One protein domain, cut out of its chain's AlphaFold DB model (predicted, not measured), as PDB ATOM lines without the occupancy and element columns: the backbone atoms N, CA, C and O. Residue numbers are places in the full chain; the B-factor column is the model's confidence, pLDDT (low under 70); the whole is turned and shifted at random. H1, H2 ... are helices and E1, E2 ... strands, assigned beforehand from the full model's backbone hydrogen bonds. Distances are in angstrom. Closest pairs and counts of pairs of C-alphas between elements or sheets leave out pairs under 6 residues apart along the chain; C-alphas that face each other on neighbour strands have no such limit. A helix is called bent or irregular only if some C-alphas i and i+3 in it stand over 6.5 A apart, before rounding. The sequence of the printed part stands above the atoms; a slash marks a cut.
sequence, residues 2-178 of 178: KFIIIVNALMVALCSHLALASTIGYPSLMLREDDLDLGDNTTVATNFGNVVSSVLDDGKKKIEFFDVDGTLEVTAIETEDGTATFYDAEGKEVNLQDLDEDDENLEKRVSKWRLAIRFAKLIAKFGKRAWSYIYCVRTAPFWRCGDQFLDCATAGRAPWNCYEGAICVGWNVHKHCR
ATOM      1  N   LYS A   2     110.612 164.047 164.085       53.69
ATOM      2  CA  LYS A   2     110.091 162.721 163.667       53.69
ATOM      3  C   LYS A   2     109.434 162.688 162.273       53.69
ATOM      4  O   LYS A   2     109.573 161.698 161.572       53.69
ATOM      5  N   PHE A   3     108.799 163.779 161.834       54.81
ATOM      6  CA  PHE A   3     108.147 163.852 160.512       54.81
ATOM      7  C   PHE A   3     109.125 163.837 159.324       54.81
ATOM      8  O   PHE A   3     108.835 163.231 158.302       54.81
ATOM      9  N   ILE A   4     110.310 164.440 159.471       58.44
ATOM     10  CA  ILE A   4     111.325 164.490 158.402       58.44
ATOM     11  C   ILE A   4     111.931 163.099 158.155       58.44
ATOM     12  O   ILE A   4     112.231 162.744 157.021       58.44
ATOM     13  N   ILE A   5     112.043 162.280 159.207       59.03
ATOM     14  CA  ILE A   5     112.551 160.904 159.115       59.03
ATOM     15  C   ILE A   5     111.566 160.016 158.340       59.03
ATOM     16  O   ILE A   5     111.988 159.209 157.519       59.03
ATOM     17  N   ILE A   6     110.259 160.210 158.545       59.06
ATOM     18  CA  ILE A   6     109.213 159.446 157.849       59.06
ATOM     19  C   ILE A   6     109.183 159.800 156.356       59.06
ATOM     20  O   ILE A   6     109.101 158.904 155.522       59.06
ATOM     21  N   VAL A   7     109.320 161.083 156.004       62.72
ATOM     22  CA  VAL A   7     109.328 161.525 154.597       62.72
ATOM     23  C   VAL A   7     110.583 161.045 153.858       62.72
ATOM     24  O   VAL A   7     110.475 160.584 152.725       62.72
ATOM     25  N   ASN A   8     111.756 161.060 154.502       58.47
ATOM     26  CA  ASN A   8     112.977 160.506 153.901       58.47
ATOM     27  C   ASN A   8     112.906 158.982 153.722       58.47
ATOM     28  O   ASN A   8     113.334 158.478 152.688       58.47
ATOM     29  N   ALA A   9     112.326 158.249 154.678       59.94
ATOM     30  CA  ALA A   9     112.117 156.809 154.531       59.94
ATOM     31  C   ALA A   9     111.148 156.482 153.378       59.94
ATOM     32  O   ALA A   9     111.373 155.525 152.641       59.94
ATOM     33  N   LEU A  10     110.116 157.311 153.175       57.00
ATOM     34  CA  LEU A  10     109.156 157.141 152.081       57.00
ATOM     35  C   LEU A  10     109.782 157.428 150.705       57.00
ATOM     36  O   LEU A  10     109.521 156.699 149.752       57.00
ATOM     37  N   MET A  11     110.642 158.449 150.602       59.53
ATOM     38  CA  MET A  11     111.341 158.791 149.354       59.53
ATOM     39  C   MET A  11     112.374 157.729 148.955       59.53
ATOM     40  O   MET A  11     112.474 157.389 147.778       59.53
ATOM     41  N   VAL A  12     113.101 157.147 149.915       59.72
ATOM     42  CA  VAL A  12     114.047 156.051 149.630       59.72
ATOM     43  C   VAL A  12     113.309 154.780 149.187       59.72
ATOM     44  O   VAL A  12     113.772 154.118 148.263       59.72
ATOM     45  N   ALA A  13     112.138 154.483 149.766       55.97
ATOM     46  CA  ALA A  13     111.313 153.338 149.370       55.97
ATOM     47  C   ALA A  13     110.643 153.506 147.988       55.97
ATOM     48  O   ALA A  13     110.458 152.529 147.264       55.97
ATOM     49  N   LEU A  14     110.305 154.738 147.591       55.16
ATOM     50  CA  LEU A  14     109.744 155.026 146.265       55.16
ATOM     51  C   LEU A  14     110.815 155.012 145.160       55.16
ATOM     52  O   LEU A  14     110.535 154.579 144.045       55.16
ATOM     53  N   CYS A  15     112.057 155.400 145.468       53.25
ATOM     54  CA  CYS A  15     113.166 155.354 144.510       53.25
ATOM     55  C   CYS A  15     113.764 153.946 144.311       53.25
ATOM     56  O   CYS A  15     114.378 153.695 143.274       53.25
ATOM     57  N   SER A  16     113.563 153.000 145.239       51.69
ATOM     58  CA  SER A  16     114.062 151.618 145.109       51.69
ATOM     59  C   SER A  16     113.285 150.738 144.119       51.69
ATOM     60  O   SER A  16     113.732 149.634 143.819       51.69
ATOM     61  N   HIS A  17     112.164 151.215 143.568       50.78
ATOM     62  CA  HIS A  17     111.415 150.509 142.517       50.78
ATOM     63  C   HIS A  17     111.656 151.057 141.099       50.78
ATOM     64  O   HIS A  17     111.068 150.552 140.150       50.78
ATOM     65  N   LEU A  18     112.528 152.060 140.936       53.44
ATOM     66  CA  LEU A  18     112.779 152.726 139.647       53.44
ATOM     67  C   LEU A  18     114.215 152.566 139.120       53.44
ATOM     68  O   LEU A  18     114.580 153.206 138.138       53.44
ATOM     69  N   ALA A  19     115.023 151.692 139.725       53.38
ATOM     70  CA  ALA A  19     116.419 151.490 139.331       53.38
ATOM     71  C   ALA A  19     116.824 150.005 139.246       53.38
ATOM     72  O   ALA A  19     117.722 149.562 139.949       53.38
ATOM     73  N   LEU A  20     116.172 149.256 138.354       48.59
ATOM     74  CA  LEU A  20     116.687 148.071 137.647       48.59
ATOM     75  C   LEU A  20     115.906 148.004 136.322       48.59
ATOM     76  O   LEU A  20     114.686 148.079 136.349       48.59
ATOM     77  N   ALA A  21     116.451 147.866 135.125       45.00
ATOM     78  CA  ALA A  21     117.808 147.877 134.626       45.00
ATOM     79  C   ALA A  21     117.657 148.196 133.131       45.00
ATOM     80  O   ALA A  21     116.948 147.502 132.405       45.00
ATOM     81  N   SER A  22     118.301 149.257 132.666       48.19
ATOM     82  CA  SER A  22     118.578 149.449 131.251       48.19
ATOM     83  C   SER A  22     119.759 148.549 130.890       48.19
ATOM     84  O   SER A  22     120.912 148.938 131.068       48.19
ATOM     85  N   THR A  23     119.479 147.343 130.406       43.84
ATOM     86  CA  THR A  23     120.440 146.544 129.640       43.84
ATOM     87  C   THR A  23     119.800 146.222 128.303       43.84
ATOM     88  O   THR A  23     118.741 145.605 128.241       43.84
ATOM     89  N   ILE A  24     120.422 146.709 127.237       52.16
ATOM     90  CA  ILE A  24     120.049 146.435 125.851       52.16
ATOM     91  C   ILE A  24     120.130 144.919 125.629       52.16
ATOM     92  O   ILE A  24     121.166 144.318 125.897       52.16
ATOM     93  N   GLY A  25     119.044 144.315 125.149       37.72
ATOM     94  CA  GLY A  25     118.977 142.892 124.827       37.72
ATOM     95  C   GLY A  25     117.616 142.529 124.247       37.72
ATOM     96  O   GLY A  25     116.738 142.100 124.981       37.72
ATOM     97  N   TYR A  26     117.484 142.733 122.933       36.50
ATOM     98  CA  TYR A  26     116.341 142.417 122.068       36.50
ATOM     99  C   TYR A  26     115.044 143.172 122.392       36.50
ATOM    100  O   TYR A  26     114.353 142.840 123.355       36.50
ATOM    101  N   PRO A  27     114.607 144.132 121.553       38.56
ATOM    102  CA  PRO A  27     113.184 144.371 121.466       38.56
ATOM    103  C   PRO A  27     112.590 143.099 120.856       38.56
ATOM    104  O   PRO A  27     112.588 142.910 119.640       38.56
ATOM    105  N   SER A  28     112.082 142.211 121.707       45.78
ATOM    106  CA  SER A  28     110.914 141.415 121.368       45.78
ATOM    107  C   SER A  28     109.806 142.419 121.063       45.78
ATOM    108  O   SER A  28     109.004 142.794 121.917       45.78
ATOM    109  N   LEU A  29     109.823 142.927 119.827       39.00
ATOM    110  CA  LEU A  29     108.677 143.555 119.204       39.00
ATOM    111  C   LEU A  29     107.596 142.484 119.220       39.00
ATOM    112  O   LEU A  29     107.536 141.627 118.341       39.00
ATOM    113  N   MET A  30     106.794 142.495 120.285       39.47
ATOM    114  CA  MET A  30     105.514 141.822 120.320       39.47
ATOM    115  C   MET A  30     104.733 142.333 119.127       39.47
ATOM    116  O   MET A  30     104.186 143.437 119.130       39.47
ATOM    117  N   LEU A  31     104.736 141.522 118.082       36.91
ATOM    118  CA  LEU A  31     103.887 141.730 116.947       36.91
ATOM    119  C   LEU A  31     102.490 141.311 117.377       36.91
ATOM    120  O   LEU A  31     102.201 140.140 117.612       36.91
ATOM    121  N   ARG A  32     101.683 142.344 117.609       36.06
ATOM    122  CA  ARG A  32     100.278 142.278 117.980       36.06
ATOM    123  C   ARG A  32      99.548 141.351 117.001       36.06
ATOM    124  O   ARG A  32      99.649 141.534 115.793       36.06
ATOM    125  N   GLU A  33      98.830 140.380 117.561       47.62
ATOM    126  CA  GLU A  33      98.200 139.208 116.923       47.62
ATOM    127  C   GLU A  33      97.155 139.489 115.821       47.62
ATOM    128  O   GLU A  33      96.543 138.547 115.327       47.62
ATOM    129  N   ASP A  34      96.972 140.733 115.375       39.72
ATOM    130  CA  ASP A  34      95.837 141.103 114.521       39.72
ATOM    131  C   ASP A  34      96.198 141.543 113.094       39.72
ATOM    132  O   ASP A  34      95.277 141.738 112.307       39.72
ATOM    133  N   ASP A  35      97.474 141.727 112.725       38.09
ATOM    134  CA  ASP A  35      97.754 142.431 111.460       38.09
ATOM    135  C   ASP A  35      99.117 142.140 110.817       38.09
ATOM    136  O   ASP A  35      99.886 143.053 110.523       38.09
ATOM    137  N   LEU A  36      99.438 140.869 110.549       42.94
ATOM    138  CA  LEU A  36     100.418 140.602 109.501       42.94
ATOM    139  C   LEU A  36      99.989 139.500 108.541       42.94
ATOM    140  O   LEU A  36      99.978 138.304 108.850       42.94
ATOM    141  N   ASP A  37      99.784 139.963 107.318       43.09
ATOM    142  CA  ASP A  37     100.210 139.354 106.064       43.09
ATOM    143  C   ASP A  37     101.733 139.049 106.091       43.09
ATOM    144  O   ASP A  37     102.524 139.548 105.294       43.09
ATOM    145  N   LEU A  38     102.186 138.278 107.091       48.16
ATOM    146  CA  LEU A  38     103.468 137.588 107.030       48.16
ATOM    147  C   LEU A  38     103.247 136.512 105.977       48.16
ATOM    148  O   LEU A  38     102.643 135.480 106.277       48.16
ATOM    149  N   GLY A  39     103.685 136.785 104.746       51.72
ATOM    150  CA  GLY A  39     103.832 135.758 103.723       51.72
ATOM    151  C   GLY A  39     104.633 134.567 104.255       51.72
ATOM    152  O   GLY A  39     105.136 134.590 105.378       51.72
ATOM    153  N   ASP A  40     104.792 133.525 103.442       54.94
ATOM    154  CA  ASP A  40     105.381 132.235 103.843       54.94
ATOM    155  C   ASP A  40     106.780 132.312 104.498       54.94
ATOM    156  O   ASP A  40     107.283 131.320 105.030       54.94
ATOM    157  N   ASN A  41     107.392 133.498 104.492       69.88
ATOM    158  CA  ASN A  41     108.644 133.831 105.140       69.88
ATOM    159  C   ASN A  41     108.423 134.382 106.561       69.88
ATOM    160  O   ASN A  41     108.013 135.529 106.743       69.88
ATOM    161  N   THR A  42     108.759 133.596 107.587       81.06
ATOM    162  CA  THR A  42     108.625 134.006 108.997       81.06
ATOM    163  C   THR A  42     109.885 133.718 109.795       81.06
ATOM    164  O   THR A  42     110.411 132.609 109.698       81.06
ATOM    165  N   THR A  43     110.272 134.636 110.679       83.19
ATOM    166  CA  THR A  43     111.326 134.415 111.679       83.19
ATOM    167  C   THR A  43     110.720 134.318 113.073       83.19
ATOM    168  O   THR A  43     109.951 135.192 113.474       83.19
ATOM    169  N   VAL A  44     111.088 133.286 113.831       83.25
ATOM    170  CA  VAL A  44     110.692 133.118 115.235       83.25
ATOM    171  C   VAL A  44     111.903 132.883 116.112       83.25
ATOM    172  O   VAL A  44     112.691 131.978 115.859       83.25
ATOM    173  N   ALA A  45     112.004 133.670 117.179       80.44
ATOM    174  CA  ALA A  45     112.948 133.419 118.254       80.44
ATOM    175  C   ALA A  45     112.423 132.298 119.161       80.44
ATOM    176  O   ALA A  45     111.297 132.365 119.660       80.44
ATOM    177  N   THR A  46     113.248 131.280 119.381       72.44
ATOM    178  CA  THR A  46     112.992 130.177 120.311       72.44
ATOM    179  C   THR A  46     114.074 130.154 121.388       72.44
ATOM    180  O   THR A  46     115.117 130.794 121.256       72.44
ATOM    181  N   ASN A  47     113.870 129.363 122.441       69.50
ATOM    182  CA  ASN A  47     114.894 129.152 123.470       69.50
ATOM    183  C   ASN A  47     116.152 128.430 122.940       69.50
ATOM    184  O   ASN A  47     117.152 128.364 123.649       69.50
ATOM    185  N   PHE A  48     116.103 127.896 121.716       65.56
ATOM    186  CA  PHE A  48     117.198 127.189 121.049       65.56
ATOM    187  C   PHE A  48     117.811 127.998 119.895       65.56
ATOM    188  O   PHE A  48     118.605 127.455 119.140       65.56
ATOM    189  N   GLY A  49     117.423 129.270 119.748       75.81
ATOM    190  CA  GLY A  49     117.849 130.145 118.657       75.81
ATOM    191  C   GLY A  49     116.715 130.496 117.691       75.81
ATOM    192  O   GLY A  49     115.535 130.256 117.975       75.81
ATOM    193  N   ASN A  50     117.048 131.140 116.575       84.88
ATOM    194  CA  ASN A  50     116.048 131.641 115.630       84.88
ATOM    195  C   ASN A  50     115.710 130.590 114.571       84.88
ATOM    196  O   ASN A  50     116.585 129.901 114.058       84.88
ATOM    197  N   VAL A  51     114.437 130.512 114.193       87.50
ATOM    198  CA  VAL A  51     113.974 129.673 113.086       87.50
ATOM    199  C   VAL A  51     113.388 130.563 112.008       87.50
ATOM    200  O   VAL A  51     112.460 131.329 112.272       87.50
ATOM    201  N   VAL A  52     113.916 130.452 110.794       89.31
ATOM    202  CA  VAL A  52     113.395 131.131 109.607       89.31
ATOM    203  C   VAL A  52     112.731 130.085 108.729       89.31
ATOM    204  O   VAL A  52     113.354 129.112 108.332       89.31
ATOM    205  N   SER A  53     111.445 130.241 108.450       89.56
ATOM    206  CA  SER A  53     110.718 129.402 107.490       89.56
ATOM    207  C   SER A  53     110.467 130.206 106.227       89.56
ATOM    208  O   SER A  53     110.274 131.410 106.347       89.56
ATOM    209  N   SER A  54     110.515 129.571 105.059       88.25
ATOM    210  CA  SER A  54     110.308 130.203 103.750       88.25
ATOM    211  C   SER A  54     109.860 129.186 102.701       88.25
ATOM    212  O   SER A  54     110.034 127.980 102.882       88.25
ATOM    213  N   VAL A  55     109.316 129.661 101.583       89.25
ATOM    214  CA  VAL A  55     108.992 128.829 100.412       89.25
ATOM    215  C   VAL A  55     109.918 129.215  99.260       89.25
ATOM    216  O   VAL A  55     110.108 130.396  98.977       89.25
ATOM    217  N   LEU A  56     110.542 128.213  98.641       89.12
ATOM    218  CA  LEU A  56     111.428 128.363  97.488       89.12
ATOM    219  C   LEU A  56     110.630 128.627  96.202       89.12
ATOM    220  O   LEU A  56     109.435 128.347  96.132       89.12
ATOM    221  N   ASP A  57     111.312 129.098  95.155       88.69
ATOM    222  CA  ASP A  57     110.694 129.395  93.852       88.69
ATOM    223  C   ASP A  57     110.025 128.170  93.200       88.69
ATOM    224  O   ASP A  57     109.071 128.308  92.436       88.69
ATOM    225  N   ASP A  58     110.507 126.961  93.510       88.00
ATOM    226  CA  ASP A  58     109.924 125.691  93.059       88.00
ATOM    227  C   ASP A  58     108.770 125.194  93.954       88.00
ATOM    228  O   ASP A  58     108.234 124.105  93.739       88.00
ATOM    229  N   GLY A  59     108.365 125.991  94.946       87.00
ATOM    230  CA  GLY A  59     107.285 125.698  95.884       87.00
ATOM    231  C   GLY A  59     107.690 124.812  97.062       87.00
ATOM    232  O   GLY A  59     106.846 124.529  97.916       87.00
ATOM    233  N   LYS A  60     108.952 124.370  97.146       89.50
ATOM    234  CA  LYS A  60     109.429 123.575  98.283       89.50
ATOM    235  C   LYS A  60     109.568 124.427  99.530       89.50
ATOM    236  O   LYS A  60     109.998 125.579  99.489       89.50
ATOM    237  N   LYS A  61     109.265 123.824 100.671       90.44
ATOM    238  CA  LYS A  61     109.431 124.466 101.974       90.44
ATOM    239  C   LYS A  61     110.893 124.415 102.400       90.44
ATOM    240  O   LYS A  61     111.521 123.359 102.357       90.44
ATOM    241  N   LYS A  62     111.414 125.549 102.860       90.12
ATOM    242  CA  LYS A  62     112.749 125.687 103.444       90.12
ATOM    243  C   LYS A  62     112.634 126.168 104.886       90.12
ATOM    244  O   LYS A  62     111.860 127.078 105.185       90.12
ATOM    245  N   ILE A  63     113.420 125.579 105.780       90.69
ATOM    246  CA  ILE A  63     113.590 126.054 107.154       90.69
ATOM    247  C   ILE A  63     115.076 126.198 107.454       90.69
ATOM    248  O   ILE A  63     115.852 125.285 107.204       90.69
ATOM    249  N   GLU A  64     115.459 127.326 108.023       90.62
ATOM    250  CA  GLU A  64     116.812 127.625 108.469       90.62
ATOM    251  C   GLU A  64     116.803 127.759 109.994       90.62
ATOM    252  O   GLU A  64     115.991 128.492 110.567       90.62
ATOM    253  N   PHE A  65     117.691 127.018 110.649       88.00
ATOM    254  CA  PHE A  65     117.869 127.001 112.094       88.00
ATOM    255  C   PHE A  65     119.157 127.739 112.434       88.00
ATOM    256  O   PHE A  65     120.239 127.366 111.978       88.00
ATOM    257  N   PHE A  66     119.026 128.774 113.249       86.31
ATOM    258  CA  PHE A  66     120.120 129.599 113.727       86.31
ATOM    259  C   PHE A  66     120.313 129.363 115.223       86.31
ATOM    260  O   PHE A  66     119.323 129.252 115.946       86.31
ATOM    261  N   ASP A  67     121.560 129.345 115.687       80.94
ATOM    262  CA  ASP A  67     121.895 129.322 117.112       80.94
ATOM    263  C   ASP A  67     121.502 130.657 117.788       80.94
ATOM    264  O   ASP A  67     121.134 131.645 117.139       80.94
ATOM    265  N   VAL A  68     121.570 130.706 119.119       77.19
ATOM    266  CA  VAL A  68     121.250 131.889 119.935       77.19
ATOM    267  C   VAL A  68     122.142 133.096 119.634       77.19
ATOM    268  O   VAL A  68     121.737 134.229 119.890       77.19
ATOM    269  N   ASP A  69     123.334 132.871 119.082       81.56
ATOM    270  CA  ASP A  69     124.250 133.924 118.636       81.56
ATOM    271  C   ASP A  69     123.958 134.425 117.205       81.56
ATOM    272  O   ASP A  69     124.586 135.379 116.744       81.56
ATOM    273  N   GLY A  70     122.972 133.830 116.523       81.56
ATOM    274  CA  GLY A  70     122.574 134.170 115.159       81.56
ATOM    275  C   GLY A  70     123.358 133.444 114.064       81.56
ATOM    276  O   GLY A  70     123.157 133.747 112.889       81.56
ATOM    277  N   THR A  71     124.228 132.494 114.411       85.81
ATOM    278  CA  THR A  71     124.942 131.658 113.438       85.81
ATOM    279  C   THR A  71     123.983 130.660 112.795       85.81
ATOM    280  O   THR A  71     123.278 129.946 113.503       85.81
ATOM    281  N   LEU A  72     123.948 130.588 111.459       87.19
ATOM    282  CA  LEU A  72     123.220 129.529 110.753       87.19
ATOM    283  C   LEU A  72     123.867 128.186 111.091       87.19
ATOM    284  O   LEU A  72     125.046 127.993 110.815       87.19
ATOM    285  N   GLU A  73     123.098 127.266 111.655       85.75
ATOM    286  CA  GLU A  73     123.560 125.908 111.938       85.75
ATOM    287  C   GLU A  73     123.081 124.957 110.842       85.75
ATOM    288  O   GLU A  73     123.874 124.189 110.300       85.75
ATOM    289  N   VAL A  74     121.791 125.033 110.490       88.25
ATOM    290  CA  VAL A  74     121.130 124.013 109.664       88.25
ATOM    291  C   VAL A  74     120.178 124.631 108.662       88.25
ATOM    292  O   VAL A  74     119.374 125.489 109.014       88.25
ATOM    293  N   THR A  75     120.168 124.098 107.445       91.12
ATOM    294  CA  THR A  75     119.092 124.326 106.477       91.12
ATOM    295  C   THR A  75     118.381 123.013 106.179       91.12
ATOM    296  O   THR A  75     119.026 122.023 105.861       91.12
ATOM    297  N   ALA A  76     117.056 122.997 106.255       91.19
ATOM    298  CA  ALA A  76     116.204 121.882 105.870       91.19
ATOM    299  C   ALA A  76     115.378 122.266 104.639       91.19
ATOM    300  O   ALA A  76     114.704 123.297 104.650       91.19
ATOM    301  N   ILE A  77     115.401 121.434 103.599       92.62
ATOM    302  CA  ILE A  77     114.620 121.628 102.370       92.62
ATOM    303  C   ILE A  77     113.702 120.422 102.171       92.62
ATOM    304  O   ILE A  77     114.161 119.280 102.211       92.62
ATOM    305  N   GLU A  78     112.409 120.673 101.962       92.19
ATOM    306  CA  GLU A  78     111.416 119.647 101.641       92.19
ATOM    307  C   GLU A  78     111.777 118.935 100.335       92.19
ATOM    308  O   GLU A  78     112.062 119.555  99.312       92.19
ATOM    309  N   THR A  79     111.733 117.613 100.358       91.56
ATOM    310  CA  THR A  79     111.958 116.763  99.188       91.56
ATOM    311  C   THR A  79     110.630 116.359  98.541       91.56
ATOM    312  O   THR A  79     109.552 116.508  99.119       91.56
ATOM    313  N   GLU A  80     110.670 115.803  97.328       89.25
ATOM    314  CA  GLU A  80     109.450 115.404  96.605       89.25
ATOM    315  C   GLU A  80     108.650 114.293  97.299       89.25
ATOM    316  O   GLU A  80     107.426 114.227  97.156       89.25
ATOM    317  N   ASP A  81     109.306 113.427  98.069       86.94
ATOM    318  CA  ASP A  81     108.689 112.404  98.919       86.94
ATOM    319  C   ASP A  81     108.151 112.982 100.243       86.94
ATOM    320  O   ASP A  81     107.389 112.322 100.949       86.94
ATOM    321  N   GLY A  82     108.436 114.256 100.532       84.44
ATOM    322  CA  GLY A  82     108.000 114.967 101.731       84.44
ATOM    323  C   GLY A  82     108.853 114.720 102.957       84.44
ATOM    324  O   GLY A  82     108.419 115.051 104.061       84.44
ATOM    325  N   THR A  83     110.020 114.109 102.780       88.12
ATOM    326  CA  THR A  83     111.060 114.092 103.799       88.12
ATOM    327  C   THR A  83     111.788 115.444 103.778       88.12
ATOM    328  O   THR A  83     111.183 116.480 103.473       88.12
ATOM    329  N   ALA A  84     113.046 115.479 104.197       89.75
ATOM    330  CA  ALA A  84     113.846 116.688 104.173       89.75
ATOM    331  C   ALA A  84     115.306 116.339 103.919       89.75
ATOM    332  O   ALA A  84     115.838 115.420 104.547       89.75
ATOM    333  N   THR A  85     115.950 117.112 103.053       90.56
ATOM    334  CA  THR A  85     117.407 117.136 102.954       90.56
ATOM    335  C   THR A  85     117.926 118.209 103.899       90.56
ATOM    336  O   THR A  85     117.418 119.334 103.902       90.56
ATOM    337  N   PHE A  86     118.918 117.857 104.716       89.25
ATOM    338  CA  PHE A  86     119.528 118.769 105.676       89.25
ATOM    339  C   PHE A  86     120.922 119.153 105.216       89.25
ATOM    340  O   PHE A  86     121.684 118.301 104.768       89.25
ATOM    341  N   TYR A  87     121.257 120.423 105.375       89.19
ATOM    342  CA  TYR A  87     122.558 120.986 105.062       89.19
ATOM    343  C   TYR A  87     123.129 121.672 106.296       89.19
ATOM    344  O   TYR A  87     122.382 122.298 107.052       89.19
ATOM    345  N   ASP A  88     124.438 121.566 106.489       86.62
ATOM    346  CA  ASP A  88     125.164 122.376 107.464       86.62
ATOM    347  C   ASP A  88     125.389 123.813 107.001       86.62
ATOM    348  O   ASP A  88     125.015 124.211 105.896       86.62
ATOM    349  N   ALA A  89     125.983 124.607 107.889       86.12
ATOM    350  CA  ALA A  89     126.328 126.001 107.647       86.12
ATOM    351  C   ALA A  89     127.224 126.207 106.408       86.12
ATOM    352  O   ALA A  89     127.236 127.295 105.834       86.12
ATOM    353  N   GLU A  90     127.971 125.178 105.991       86.06
ATOM    354  CA  GLU A  90     128.841 125.196 104.810       86.06
ATOM    355  C   GLU A  90     128.103 124.731 103.538       86.06
ATOM    356  O   GLU A  90     128.671 124.749 102.444       86.06
ATOM    357  N   GLY A  91     126.829 124.339 103.656       85.50
ATOM    358  CA  GLY A  91     126.001 123.848 102.558       85.50
ATOM    359  C   GLY A  91     126.235 122.374 102.225       85.50
ATOM    360  O   GLY A  91     125.819 121.914 101.161       85.50
ATOM    361  N   LYS A  92     126.904 121.616 103.099       87.06
ATOM    362  CA  LYS A  92     127.116 120.182 102.907       87.06
ATOM    363  C   LYS A  92     125.925 119.401 103.445       87.06
ATOM    364  O   LYS A  92     125.462 119.639 104.554       87.06
ATOM    365  N   GLU A  93     125.462 118.431 102.660       88.75
ATOM    366  CA  GLU A  93     124.385 117.535 103.071       88.75
ATOM    367  C   GLU A  93     124.798 116.688 104.286       88.75
ATOM    368  O   GLU A  93     125.881 116.090 104.323       88.75
ATOM    369  N   VAL A  94     123.915 116.634 105.278       83.38
ATOM    370  CA  VAL A  94     124.093 115.897 106.528       83.38
ATOM    371  C   VAL A  94     122.880 115.016 106.793       83.38
ATOM    372  O   VAL A  94     121.734 115.421 106.611       83.38
ATOM    373  N   ASN A  95     123.125 113.797 107.267       79.62
ATOM    374  CA  ASN A  95     122.050 112.930 107.723       79.62
ATOM    375  C   ASN A  95     121.809 113.164 109.220       79.62
ATOM    376  O   ASN A  95     122.611 112.748 110.052       79.62
ATOM    377  N   LEU A  96     120.709 113.847 109.552       73.25
ATOM    378  CA  LEU A  96     120.315 114.115 110.941       73.25
ATOM    379  C   LEU A  96     119.462 113.007 111.565       73.25
ATOM    380  O   LEU A  96     119.212 113.048 112.767       73.25
ATOM    381  N   GLN A  97     118.989 112.044 110.771       65.31
ATOM    382  CA  GLN A  97     118.119 110.971 111.259       65.31
ATOM    383  C   GLN A  97     118.903 109.904 112.033       65.31
ATOM    384  O   GLN A  97     118.333 109.262 112.909       65.31
ATOM    385  N   ASP A  98     120.204 109.784 111.755       63.91
ATOM    386  CA  ASP A  98     121.111 108.823 112.395       63.91
ATOM    387  C   ASP A  98     121.840 109.409 113.623       63.91
ATOM    388  O   ASP A  98     122.671 108.738 114.233       63.91
ATOM    389  N   LEU A  99     121.569 110.672 113.983       62.81
ATOM    390  CA  LEU A  99     122.171 111.326 115.146       62.81
ATOM    391  C   LEU A  99     121.298 111.080 116.383       62.81
ATOM    392  O   LEU A  99     120.250 111.711 116.562       62.81
ATOM    393  N   ASP A 100     121.735 110.167 117.248       56.41
ATOM    394  CA  ASP A 100     121.141 110.000 118.572       56.41
ATOM    395  C   ASP A 100     121.493 111.185 119.482       56.41
ATOM    396  O   ASP A 100     122.598 111.730 119.451       56.41
ATOM    397  N   GLU A 101     120.522 111.608 120.298       56.09
ATOM    398  CA  GLU A 101     120.647 112.781 121.179       56.09
ATOM    399  C   GLU A 101     121.586 112.533 122.384       56.09
ATOM    400  O   GLU A 101     121.911 113.490 123.087       56.09
ATOM    401  N   ASP A 102     122.053 111.289 122.575       54.53
ATOM    402  CA  ASP A 102     122.670 110.779 123.812       54.53
ATOM    403  C   ASP A 102     124.147 110.326 123.673       54.53
ATOM    404  O   ASP A 102     124.678 109.675 124.570       54.53
ATOM    405  N   ASP A 103     124.841 110.638 122.570       50.12
ATOM    406  CA  ASP A 103     126.270 110.300 122.402       50.12
ATOM    407  C   ASP A 103     127.191 111.414 122.972       50.12
ATOM    408  O   ASP A 103     127.117 112.589 122.600       50.12
ATOM    409  N   GLU A 104     128.073 111.048 123.909       46.69
ATOM    410  CA  GLU A 104     128.895 111.956 124.732       46.69
ATOM    411  C   GLU A 104     129.953 112.756 123.934       46.69
ATOM    412  O   GLU A 104     130.324 113.862 124.329       46.69
ATOM    413  N   ASN A 105     130.425 112.271 122.776       49.16
ATOM    414  CA  ASN A 105     131.296 113.064 121.875       49.16
ATOM    415  C   ASN A 105     130.493 113.993 120.950       49.16
ATOM    416  O   ASN A 105     131.021 114.940 120.352       49.16
ATOM    417  N   LEU A 106     129.202 113.708 120.844       50.06
ATOM    418  CA  LEU A 106     128.211 114.439 120.089       50.06
ATOM    419  C   LEU A 106     127.623 115.595 120.906       50.06
ATOM    420  O   LEU A 106     127.109 116.510 120.288       50.06
ATOM    421  N   GLU A 107     127.762 115.668 122.234       48.19
ATOM    422  CA  GLU A 107     127.147 116.720 123.073       48.19
ATOM    423  C   GLU A 107     127.376 118.161 122.574       48.19
ATOM    424  O   GLU A 107     126.457 118.987 122.583       48.19
ATOM    425  N   LYS A 108     128.576 118.481 122.065       50.84
ATOM    426  CA  LYS A 108     128.874 119.811 121.492       50.84
ATOM    427  C   LYS A 108     128.238 120.059 120.121       50.84
ATOM    428  O   LYS A 108     128.012 121.212 119.773       50.84
ATOM    429  N   ARG A 109     127.981 119.010 119.335       54.00
ATOM    430  CA  ARG A 109     127.336 119.095 118.013       54.00
ATOM    431  C   ARG A 109     125.815 118.932 118.125       54.00
ATOM    432  O   ARG A 109     125.076 119.700 117.539       54.00
ATOM    433  N   VAL A 110     125.331 118.012 118.949       54.72
ATOM    434  CA  VAL A 110     123.914 117.762 119.243       54.72
ATOM    435  C   VAL A 110     123.271 118.936 119.954       54.72
ATOM    436  O   VAL A 110     122.136 119.254 119.631       54.72
ATOM    437  N   SER A 111     123.953 119.614 120.885       56.88
ATOM    438  CA  SER A 111     123.369 120.799 121.540       56.88
ATOM    439  C   SER A 111     123.005 121.893 120.534       56.88
ATOM    440  O   SER A 111     121.887 122.398 120.584       56.88
ATOM    441  N   LYS A 112     123.897 122.167 119.574       64.00
ATOM    442  CA  LYS A 112     123.680 123.103 118.460       64.00
ATOM    443  C   LYS A 112     122.566 122.658 117.504       64.00
ATOM    444  O   LYS A 112     121.821 123.476 116.981       64.00
ATOM    445  N   TRP A 113     122.412 121.348 117.310       74.44
ATOM    446  CA  TRP A 113     121.519 120.768 116.301       74.44
ATOM    447  C   TRP A 113     120.224 120.190 116.879       74.44
ATOM    448  O   TRP A 113     119.411 119.637 116.142       74.44
ATOM    449  N   ARG A 114     119.992 120.317 118.191       74.38
ATOM    450  CA  ARG A 114     118.925 119.604 118.913       74.38
ATOM    451  C   ARG A 114     117.545 119.868 118.322       74.38
ATOM    452  O   ARG A 114     116.774 118.931 118.123       74.38
ATOM    453  N   LEU A 115     117.234 121.130 118.023       77.38
ATOM    454  CA  LEU A 115     115.944 121.500 117.441       77.38
ATOM    455  C   LEU A 115     115.776 120.910 116.033       77.38
ATOM    456  O   LEU A 115     114.737 120.321 115.738       77.38
ATOM    457  N   ALA A 116     116.816 121.000 115.199       80.62
ATOM    458  CA  ALA A 116     116.815 120.441 113.852       80.62
ATOM    459  C   ALA A 116     116.708 118.907 113.859       80.62
ATOM    460  O   ALA A 116     115.948 118.361 113.068       80.62
ATOM    461  N   ILE A 117     117.381 118.213 114.782       79.75
ATOM    462  CA  ILE A 117     117.301 116.750 114.951       79.75
ATOM    463  C   ILE A 117     115.883 116.330 115.356       79.75
ATOM    464  O   ILE A 117     115.291 115.442 114.741       79.75
ATOM    465  N   ARG A 118     115.289 116.988 116.357       80.62
ATOM    466  CA  ARG A 118     113.915 116.689 116.799       80.62
ATOM    467  C   ARG A 118     112.896 116.935 115.692       80.62
ATOM    468  O   ARG A 118     111.965 116.150 115.503       80.62
ATOM    469  N   PHE A 119     113.099 118.001 114.930       82.12
ATOM    470  CA  PHE A 119     112.294 118.301 113.761       82.12
ATOM    471  C   PHE A 119     112.492 117.282 112.629       82.12
ATOM    472  O   PHE A 119     111.515 116.830 112.032       82.12
ATOM    473  N   ALA A 120     113.731 116.854 112.382       82.69
ATOM    474  CA  ALA A 120     114.056 115.813 111.416       82.69
ATOM    475  C   ALA A 120     113.350 114.500 111.754       82.69
ATOM    476  O   ALA A 120     112.727 113.909 110.878       82.69
ATOM    477  N   LYS A 121     113.340 114.093 113.031       83.31
ATOM    478  CA  LYS A 121     112.588 112.918 113.505       83.31
ATOM    479  C   LYS A 121     111.084 113.057 113.248       83.31
ATOM    480  O   LYS A 121     110.433 112.102 112.822       83.31
ATOM    481  N   LEU A 122     110.521 114.247 113.471       86.94
ATOM    482  CA  LEU A 122     109.112 114.537 113.200       86.94
ATOM    483  C   LEU A 122     108.793 114.415 111.701       86.94
ATOM    484  O   LEU A 122     107.811 113.757 111.347       86.94
ATOM    485  N   ILE A 123     109.613 114.995 110.820       86.31
ATOM    486  CA  ILE A 123     109.431 114.882 109.365       86.31
ATOM    487  C   ILE A 123     109.653 113.451 108.888       86.31
ATOM    488  O   ILE A 123     108.830 112.946 108.135       86.31
ATOM    489  N   ALA A 124     110.704 112.770 109.338       85.38
ATOM    490  CA  ALA A 124     110.973 111.383 108.958       85.38
ATOM    491  C   ALA A 124     109.776 110.474 109.276       85.38
ATOM    492  O   ALA A 124     109.427 109.583 108.504       85.38
ATOM    493  N   LYS A 125     109.086 110.748 110.388       86.06
ATOM    494  CA  LYS A 125     107.911 109.989 110.812       86.06
ATOM    495  C   LYS A 125     106.625 110.340 110.058       86.06
ATOM    496  O   LYS A 125     105.792 109.463 109.840       86.06
ATOM    497  N   PHE A 126     106.407 111.613 109.731       88.00
ATOM    498  CA  PHE A 126     105.103 112.113 109.265       88.00
ATOM    499  C   PHE A 126     105.103 112.690 107.837       88.00
ATOM    500  O   PHE A 126     104.030 112.961 107.287       88.00
ATOM    501  N   GLY A 127     106.275 112.865 107.234       88.69
ATOM    502  CA  GLY A 127     106.503 113.303 105.858       88.69
ATOM    503  C   GLY A 127     105.764 114.588 105.478       88.69
ATOM    504  O   GLY A 127     105.628 115.520 106.274       88.69
ATOM    505  N   LYS A 128     105.177 114.596 104.271       90.38
ATOM    506  CA  LYS A 128     104.382 115.714 103.712       90.38
ATOM    507  C   LYS A 128     103.318 116.260 104.660       90.38
ATOM    508  O   LYS A 128     102.973 117.443 104.604       90.38
ATOM    509  N   ARG A 129     102.753 115.408 105.521       91.12
ATOM    510  CA  ARG A 129     101.701 115.834 106.446       91.12
ATOM    511  C   ARG A 129     102.249 116.743 107.543       91.12
ATOM    512  O   ARG A 129     101.563 117.694 107.906       91.12
ATOM    513  N   ALA A 130     103.474 116.506 108.016       90.25
ATOM    514  CA  ALA A 130     104.144 117.422 108.937       90.25
ATOM    515  C   ALA A 130     104.300 118.801 108.300       90.25
ATOM    516  O   ALA A 130     103.791 119.786 108.830       90.25
ATOM    517  N   TRP A 131     104.903 118.847 107.114       89.31
ATOM    518  CA  TRP A 131     105.082 120.066 106.337       89.31
ATOM    519  C   TRP A 131     103.778 120.820 106.084       89.31
ATOM    520  O   TRP A 131     103.737 122.044 106.153       89.31
ATOM    521  N   SER A 132     102.703 120.109 105.751       89.88
ATOM    522  CA  SER A 132     101.394 120.723 105.499       89.88
ATOM    523  C   SER A 132     100.799 121.317 106.771       89.88
ATOM    524  O   SER A 132     100.298 122.437 106.750       89.88
ATOM    525  N   TYR A 133     100.905 120.602 107.892       90.81
ATOM    526  CA  TYR A 133     100.399 121.076 109.173       90.81
ATOM    527  C   TYR A 133     101.154 122.317 109.665       90.81
ATOM    528  O   TYR A 133     100.510 123.300 110.017       90.81
ATOM    529  N   ILE A 134     102.493 122.297 109.632       89.38
ATOM    530  CA  ILE A 134     103.358 123.409 110.075       89.38
ATOM    531  C   ILE A 134     103.008 124.702 109.340       89.38
ATOM    532  O   ILE A 134     102.851 125.746 109.966       89.38
ATOM    533  N   TYR A 135     102.859 124.626 108.018       87.44
ATOM    534  CA  TYR A 135     102.545 125.798 107.207       87.44
ATOM    535  C   TYR A 135     101.065 126.194 107.313       87.44
ATOM    536  O   TYR A 135     100.764 127.383 107.311       87.44
ATOM    537  N   CYS A 136     100.137 125.245 107.516       89.75
ATOM    538  CA  CYS A 136      98.723 125.565 107.740       89.75
ATOM    539  C   CYS A 136      98.492 126.336 109.046       89.75
ATOM    540  O   CYS A 136      97.834 127.375 109.037       89.75
ATOM    541  N   VAL A 137      99.062 125.876 110.171       88.31
ATOM    542  CA  VAL A 137      98.959 126.605 111.456       88.31
ATOM    543  C   VAL A 137      99.814 127.873 111.482       88.31
ATOM    544  O   VAL A 137      99.808 128.598 112.475       88.31
ATOM    545  N   ARG A 138     100.515 128.134 110.374       85.69
ATOM    546  CA  ARG A 138     101.623 129.063 110.209       85.69
ATOM    547  C   ARG A 138     102.852 128.619 111.000       85.69
ATOM    548  O   ARG A 138     102.798 128.230 112.169       85.69
ATOM    549  N   THR A 139     103.993 128.739 110.343       82.25
ATOM    550  CA  THR A 139     105.314 128.388 110.866       82.25
ATOM    551  C   THR A 139     105.596 129.112 112.177       82.25
ATOM    552  O   THR A 139     106.049 128.492 113.134       82.25
ATOM    553  N   ALA A 140     105.242 130.394 112.285       84.00
ATOM    554  CA  ALA A 140     105.534 131.153 113.492       84.00
ATOM    555  C   ALA A 140     104.836 130.621 114.771       84.00
ATOM    556  O   ALA A 140     105.528 130.314 115.748       84.00
ATOM    557  N   PRO A 141     103.501 130.435 114.791       85.12
ATOM    558  CA  PRO A 141     102.811 129.732 115.871       85.12
ATOM    559  C   PRO A 141     103.348 128.323 116.136       85.12
ATOM    560  O   PRO A 141     103.485 127.950 117.300       85.12
ATOM    561  N   PHE A 142     103.676 127.556 115.089       86.75
ATOM    562  CA  PHE A 142     104.224 126.207 115.245       86.75
ATOM    563  C   PHE A 142     105.527 126.212 116.053       86.75
ATOM    564  O   PHE A 142     105.634 125.474 117.029       86.75
ATOM    565  N   TRP A 143     106.483 127.075 115.695       85.00
ATOM    566  CA  TRP A 143     107.782 127.160 116.371       85.00
ATOM    567  C   TRP A 143     107.683 127.750 117.774       85.00
ATOM    568  O   TRP A 143     108.335 127.254 118.690       85.00
ATOM    569  N   ARG A 144     106.818 128.751 117.975       84.69
ATOM    570  CA  ARG A 144     106.530 129.307 119.309       84.69
ATOM    571  C   ARG A 144     105.998 128.235 120.267       84.69
ATOM    572  O   ARG A 144     106.314 128.261 121.450       84.69
ATOM    573  N   CYS A 145     105.201 127.307 119.744       87.06
ATOM    574  CA  CYS A 145     104.622 126.173 120.463       87.06
ATOM    575  C   CYS A 145     105.402 124.864 120.239       87.06
ATOM    576  O   CYS A 145     104.849 123.768 120.381       87.06
ATOM    577  N   GLY A 146     106.665 124.973 119.812       83.94
ATOM    578  CA  GLY A 146     107.455 123.847 119.322       83.94
ATOM    579  C   GLY A 146     107.633 122.760 120.375       83.94
ATOM    580  O   GLY A 146     107.421 121.590 120.066       83.94
ATOM    581  N   ASP A 147     107.928 123.139 121.620       84.56
ATOM    582  CA  ASP A 147     108.143 122.193 122.723       84.56
ATOM    583  C   ASP A 147     106.936 121.267 122.920       84.56
ATOM    584  O   ASP A 147     107.090 120.048 122.942       84.56
ATOM    585  N   GLN A 148     105.711 121.809 122.931       89.00
ATOM    586  CA  GLN A 148     104.501 120.999 123.101       89.00
ATOM    587  C   GLN A 148     104.310 120.003 121.947       89.00
ATOM    588  O   GLN A 148     103.927 118.852 122.168       89.00
ATOM    589  N   PHE A 149     104.576 120.421 120.705       87.00
ATOM    590  CA  PHE A 149     104.472 119.528 119.550       87.00
ATOM    591  C   PHE A 149     105.564 118.453 119.540       87.00
ATOM    592  O   PHE A 149     105.272 117.301 119.203       87.00
ATOM    593  N   LEU A 150     106.794 118.806 119.915       83.69
ATOM    594  CA  LEU A 150     107.925 117.882 119.978       83.69
ATOM    595  C   LEU A 150     107.761 116.856 121.106       83.69
ATOM    596  O   LEU A 150     108.022 115.671 120.885       83.69
ATOM    597  N   ASP A 151     107.244 117.260 122.266       84.62
ATOM    598  CA  ASP A 151     106.924 116.350 123.371       84.62
ATOM    599  C   ASP A 151     105.864 115.323 122.949       84.62
ATOM    600  O   ASP A 151     106.010 114.115 123.160       84.62
ATOM    601  N   CYS A 152     104.817 115.776 122.254       85.62
ATOM    602  CA  CYS A 152     103.815 114.893 121.665       85.62
ATOM    603  C   CYS A 152     104.416 113.925 120.635       85.62
ATOM    604  O   CYS A 152     104.100 112.731 120.675       85.62
ATOM    605  N   ALA A 153     105.281 114.415 119.741       83.69
ATOM    606  CA  ALA A 153     105.941 113.602 118.721       83.69
ATOM    607  C   ALA A 153     106.817 112.506 119.342       83.69
ATOM    608  O   ALA A 153     106.731 111.346 118.919       83.69
ATOM    609  N   THR A 154     107.569 112.859 120.389       79.44
ATOM    610  CA  THR A 154     108.386 111.943 121.199       79.44
ATOM    611  C   THR A 154     107.522 110.885 121.886       79.44
ATOM    612  O   THR A 154     107.850 109.704 121.861       79.44
ATOM    613  N   ALA A 155     106.342 111.266 122.388       83.50
ATOM    614  CA  ALA A 155     105.343 110.344 122.938       83.50
ATOM    615  C   ALA A 155     104.589 109.516 121.872       83.50
ATOM    616  O   ALA A 155     103.597 108.851 122.170       83.50
ATOM    617  N   GLY A 156     105.009 109.576 120.608       82.38
ATOM    618  CA  GLY A 156     104.426 108.796 119.529       82.38
ATOM    619  C   GLY A 156     103.228 109.450 118.831       82.38
ATOM    620  O   GLY A 156     102.771 108.917 117.818       82.38
ATOM    621  N   ARG A 157     102.746 110.600 119.315       89.00
ATOM    622  CA  ARG A 157     101.542 111.293 118.833       89.00
ATOM    623  C   ARG A 157     101.885 112.308 117.744       89.00
ATOM    624  O   ARG A 157     102.871 113.023 117.829       89.00
ATOM    625  N   ALA A 158     101.049 112.402 116.716       89.88
ATOM    626  CA  ALA A 158     101.247 113.401 115.668       89.88
ATOM    627  C   ALA A 158     100.914 114.829 116.152       89.88
ATOM    628  O   ALA A 158     100.000 114.974 116.968       89.88
ATOM    629  N   PRO A 159     101.551 115.882 115.603       88.94
ATOM    630  CA  PRO A 159     101.296 117.272 116.003       88.94
ATOM    631  C   PRO A 159      99.822 117.702 115.907       88.94
ATOM    632  O   PRO A 159      99.295 118.324 116.824       88.94
ATOM    633  N   TRP A 160      99.106 117.284 114.859       90.94
ATOM    634  CA  TRP A 160      97.667 117.548 114.669       90.94
ATOM    635  C   TRP A 160      96.738 116.730 115.589       90.94
ATOM    636  O   TRP A 160      95.518 116.831 115.509       90.94
ATOM    637  N   ASN A 161      97.299 115.882 116.448       91.50
ATOM    638  CA  ASN A 161      96.586 115.181 117.516       91.50
ATOM    639  C   ASN A 161      97.122 115.576 118.907       91.50
ATOM    640  O   ASN A 161      96.731 114.974 119.907       91.50
ATOM    641  N   CYS A 162      98.034 116.549 118.973       90.44
ATOM    642  CA  CYS A 162      98.626 117.033 120.210       90.44
ATOM    643  C   CYS A 162      97.713 118.080 120.850       90.44
ATOM    644  O   CYS A 162      97.514 119.156 120.288       90.44
ATOM    645  N   TYR A 163      97.159 117.775 122.022       90.06
ATOM    646  CA  TYR A 163      96.225 118.665 122.713       90.06
ATOM    647  C   TYR A 163      96.933 119.902 123.277       90.06
ATOM    648  O   TYR A 163      96.445 121.024 123.166       90.06
ATOM    649  N   GLU A 164      98.123 119.698 123.828       89.50
ATOM    650  CA  GLU A 164      98.988 120.719 124.403       89.50
ATOM    651  C   GLU A 164      99.406 121.734 123.327       89.50
ATOM    652  O   GLU A 164      99.260 122.945 123.505       89.50
ATOM    653  N   GLY A 165      99.813 121.230 122.158       87.62
ATOM    654  CA  GLY A 165     100.100 122.050 120.985       87.62
ATOM    655  C   GLY A 165      98.855 122.757 120.441       87.62
ATOM    656  O   GLY A 165      98.929 123.934 120.098       87.62
ATOM    657  N   ALA A 166      97.695 122.085 120.431       90.00
ATOM    658  CA  ALA A 166      96.421 122.660 119.991       90.00
ATOM    659  C   ALA A 166      95.980 123.865 120.827       90.00
ATOM    660  O   ALA A 166      95.477 124.844 120.277       90.00
ATOM    661  N   ILE A 167      96.157 123.801 122.149       90.88
ATOM    662  CA  ILE A 167      95.875 124.935 123.035       90.88
ATOM    663  C   ILE A 167      96.824 126.091 122.716       90.88
ATOM    664  O   ILE A 167      96.368 127.224 122.589       90.88
ATOM    665  N   CYS A 168      98.117 125.806 122.548       90.81
ATOM    666  CA  CYS A 168      99.133 126.835 122.346       90.81
ATOM    667  C   CYS A 168      98.981 127.596 121.014       90.81
ATOM    668  O   CYS A 168      99.077 128.824 120.994       90.81
ATOM    669  N   VAL A 169      98.701 126.901 119.902       89.25
ATOM    670  CA  VAL A 169      98.473 127.558 118.592       89.25
ATOM    671  C   VAL A 169      97.060 128.126 118.437       89.25
ATOM    672  O   VAL A 169      96.769 128.804 117.456       89.25
ATOM    673  N   GLY A 170      96.175 127.847 119.393       90.75
ATOM    674  CA  GLY A 170      94.763 128.189 119.330       90.75
ATOM    675  C   GLY A 170      93.917 127.054 118.753       90.75
ATOM    676  O   GLY A 170      94.105 126.584 117.628       90.75
ATOM    677  N   TRP A 171      92.904 126.651 119.519       88.31
ATOM    678  CA  TRP A 171      92.066 125.485 119.228       88.31
ATOM    679  C   TRP A 171      91.343 125.550 117.874       88.31
ATOM    680  O   TRP A 171      91.193 124.533 117.195       88.31
ATOM    681  N   ASN A 172      90.900 126.742 117.468       89.88
ATOM    682  CA  ASN A 172      90.209 126.936 116.192       89.88
ATOM    683  C   ASN A 172      91.155 126.735 114.998       89.88
ATOM    684  O   ASN A 172      90.789 126.040 114.052       89.88
ATOM    685  N   VAL A 173      92.376 127.277 115.076       89.06
ATOM    686  CA  VAL A 173      93.421 127.096 114.054       89.06
ATOM    687  C   VAL A 173      93.814 125.626 113.970       89.06
ATOM    688  O   VAL A 173      93.801 125.035 112.892       89.06
ATOM    689  N   HIS A 174      94.062 124.998 115.122       88.19
ATOM    690  CA  HIS A 174      94.396 123.580 115.191       88.19
ATOM    691  C   HIS A 174      93.337 122.692 114.528       88.19
ATOM    692  O   HIS A 174      93.673 121.829 113.723       88.19
ATOM    693  N   LYS A 175      92.050 122.911 114.832       90.06
ATOM    694  CA  LYS A 175      90.947 122.146 114.231       90.06
ATOM    695  C   LYS A 175      90.835 122.332 112.724       90.06
ATOM    696  O   LYS A 175      90.452 121.386 112.047       90.06
ATOM    697  N   HIS A 176      91.119 123.530 112.221       91.75
ATOM    698  CA  HIS A 176      91.080 123.813 110.791       91.75
ATOM    699  C   HIS A 176      92.205 123.094 110.030       91.75
ATOM    700  O   HIS A 176      91.985 122.629 108.918       91.75
ATOM    701  N   CYS A 177      93.381 122.970 110.649       89.31
ATOM    702  CA  CYS A 177      94.585 122.417 110.025       89.31
ATOM    703  C   CYS A 177      94.815 120.914 110.240       89.31
ATOM    704  O   CYS A 177      95.801 120.374 109.735       89.31
ATOM    705  N   ARG A 178      93.963 120.248 111.024       85.25
ATOM    706  CA  ARG A 178      94.081 118.826 111.380       85.25
ATOM    707  C   ARG A 178      93.677 117.882 110.247       85.25
ATOM    708  O   ARG A 178      94.401 116.866 110.048       85.25
TER     709      ARG A 178
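What this domain is: This is residues 2 to 178 of the 178 residues of an uncharacterized protein of Aspergillus turcosus (UniProt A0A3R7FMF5). A compact head holds a twisted sheet of five strands, E1 to E5, with H2, H3 and H4 over one face and H5, H6 and H7 beyond them; a long thin arm, residues 2 to 27, sticks out and ends in the lone helix H1. The 177 printed residues run H1, E1 to E5, then H2 to H7. The sheet is antiparallel, in the order E1 - E2 - E3 - E4 - E5, and the class is mixed, helices and strands. The whole is loose, with a radius of gyration of the C-alphas of 21.5 A, and its spans are 82 by 43 by 34 A, the arm making the length.

Where its parts are: Find C-alpha 42 at (108.625, 134.006, 108.997), where E1, residues 42 to 46, begins. Read on to E2, residues 49 to 55, 20.3 A long; E3, 61 to 66; E4, 72 to 78, 17.9 A long; and E5, 84 to 88. H2, residues 107 to 126, spans 26.4 A; it is irregular, with C-alphas 112 and 115 8.0 A apart and a kink of 66 degrees near residue 114. Then come H3, 128 to 136; H4, 139 to 144; H5, 146 to 154; H6, 163 to 169; and H7, 171 to 177, ending at C-alpha 177, (94.585, 122.417, 110.025). H1, residues 2 to 15, starts at (110.091, 162.721, 163.667) and is 20.8 A long.

How they stand to each other: The strands form a meander, each the antiparallel neighbour of the one before, and each successive pair is a hairpin. Look for N 44 and O 51 at 2.9 A, N 52 and O 64 at 2.9 A, N 65 and O 74 at 2.8 A, and N 87 and O 75 at 2.8 A. H2, H3 and H4 are on the same face, making two layers, helices over a sheet. H2 runs along the strands at a height over the sheet of 9.6 A; its closest C-alphas to E4 are Ala 116 and Val 74, 7.0 A. H3 runs across them at 10.3 A, and H4 along them at 7.7 A. H5 touches H2 with residues 118 to 122 of H2 alone, closest at C-alphas 153 and 122, 6.4 A. H5 and H6 are a helical hairpin at a shallow tilt of 24 degrees, closest at C-alphas 148 and 165, 5.0 A. H6, the hub, only just touches H4, with 3 pairs of C-alphas within 8 A, the closest 169 and 141, 5.6 A. H6 and H7 touch only at the corner, only just, at C-alphas 166 and 174, 5.3 A. H1 touches no helix. Every O i to N i+4 pair is within hydrogen-bond range in H1, H3, H4, H5, H6 and H7, and 13 of 16 are in H2.

The domain as a whole: The C-alphas of Lys 2 and Glu 80 are the farthest apart, 82.1 A. The printed part has no cut. The long links are H1 to E1 and E5 to H2. Mean pLDDT of the printed part is 75.2; residues 2 to 41, 47 to 48 and 97 to 112 are under 70.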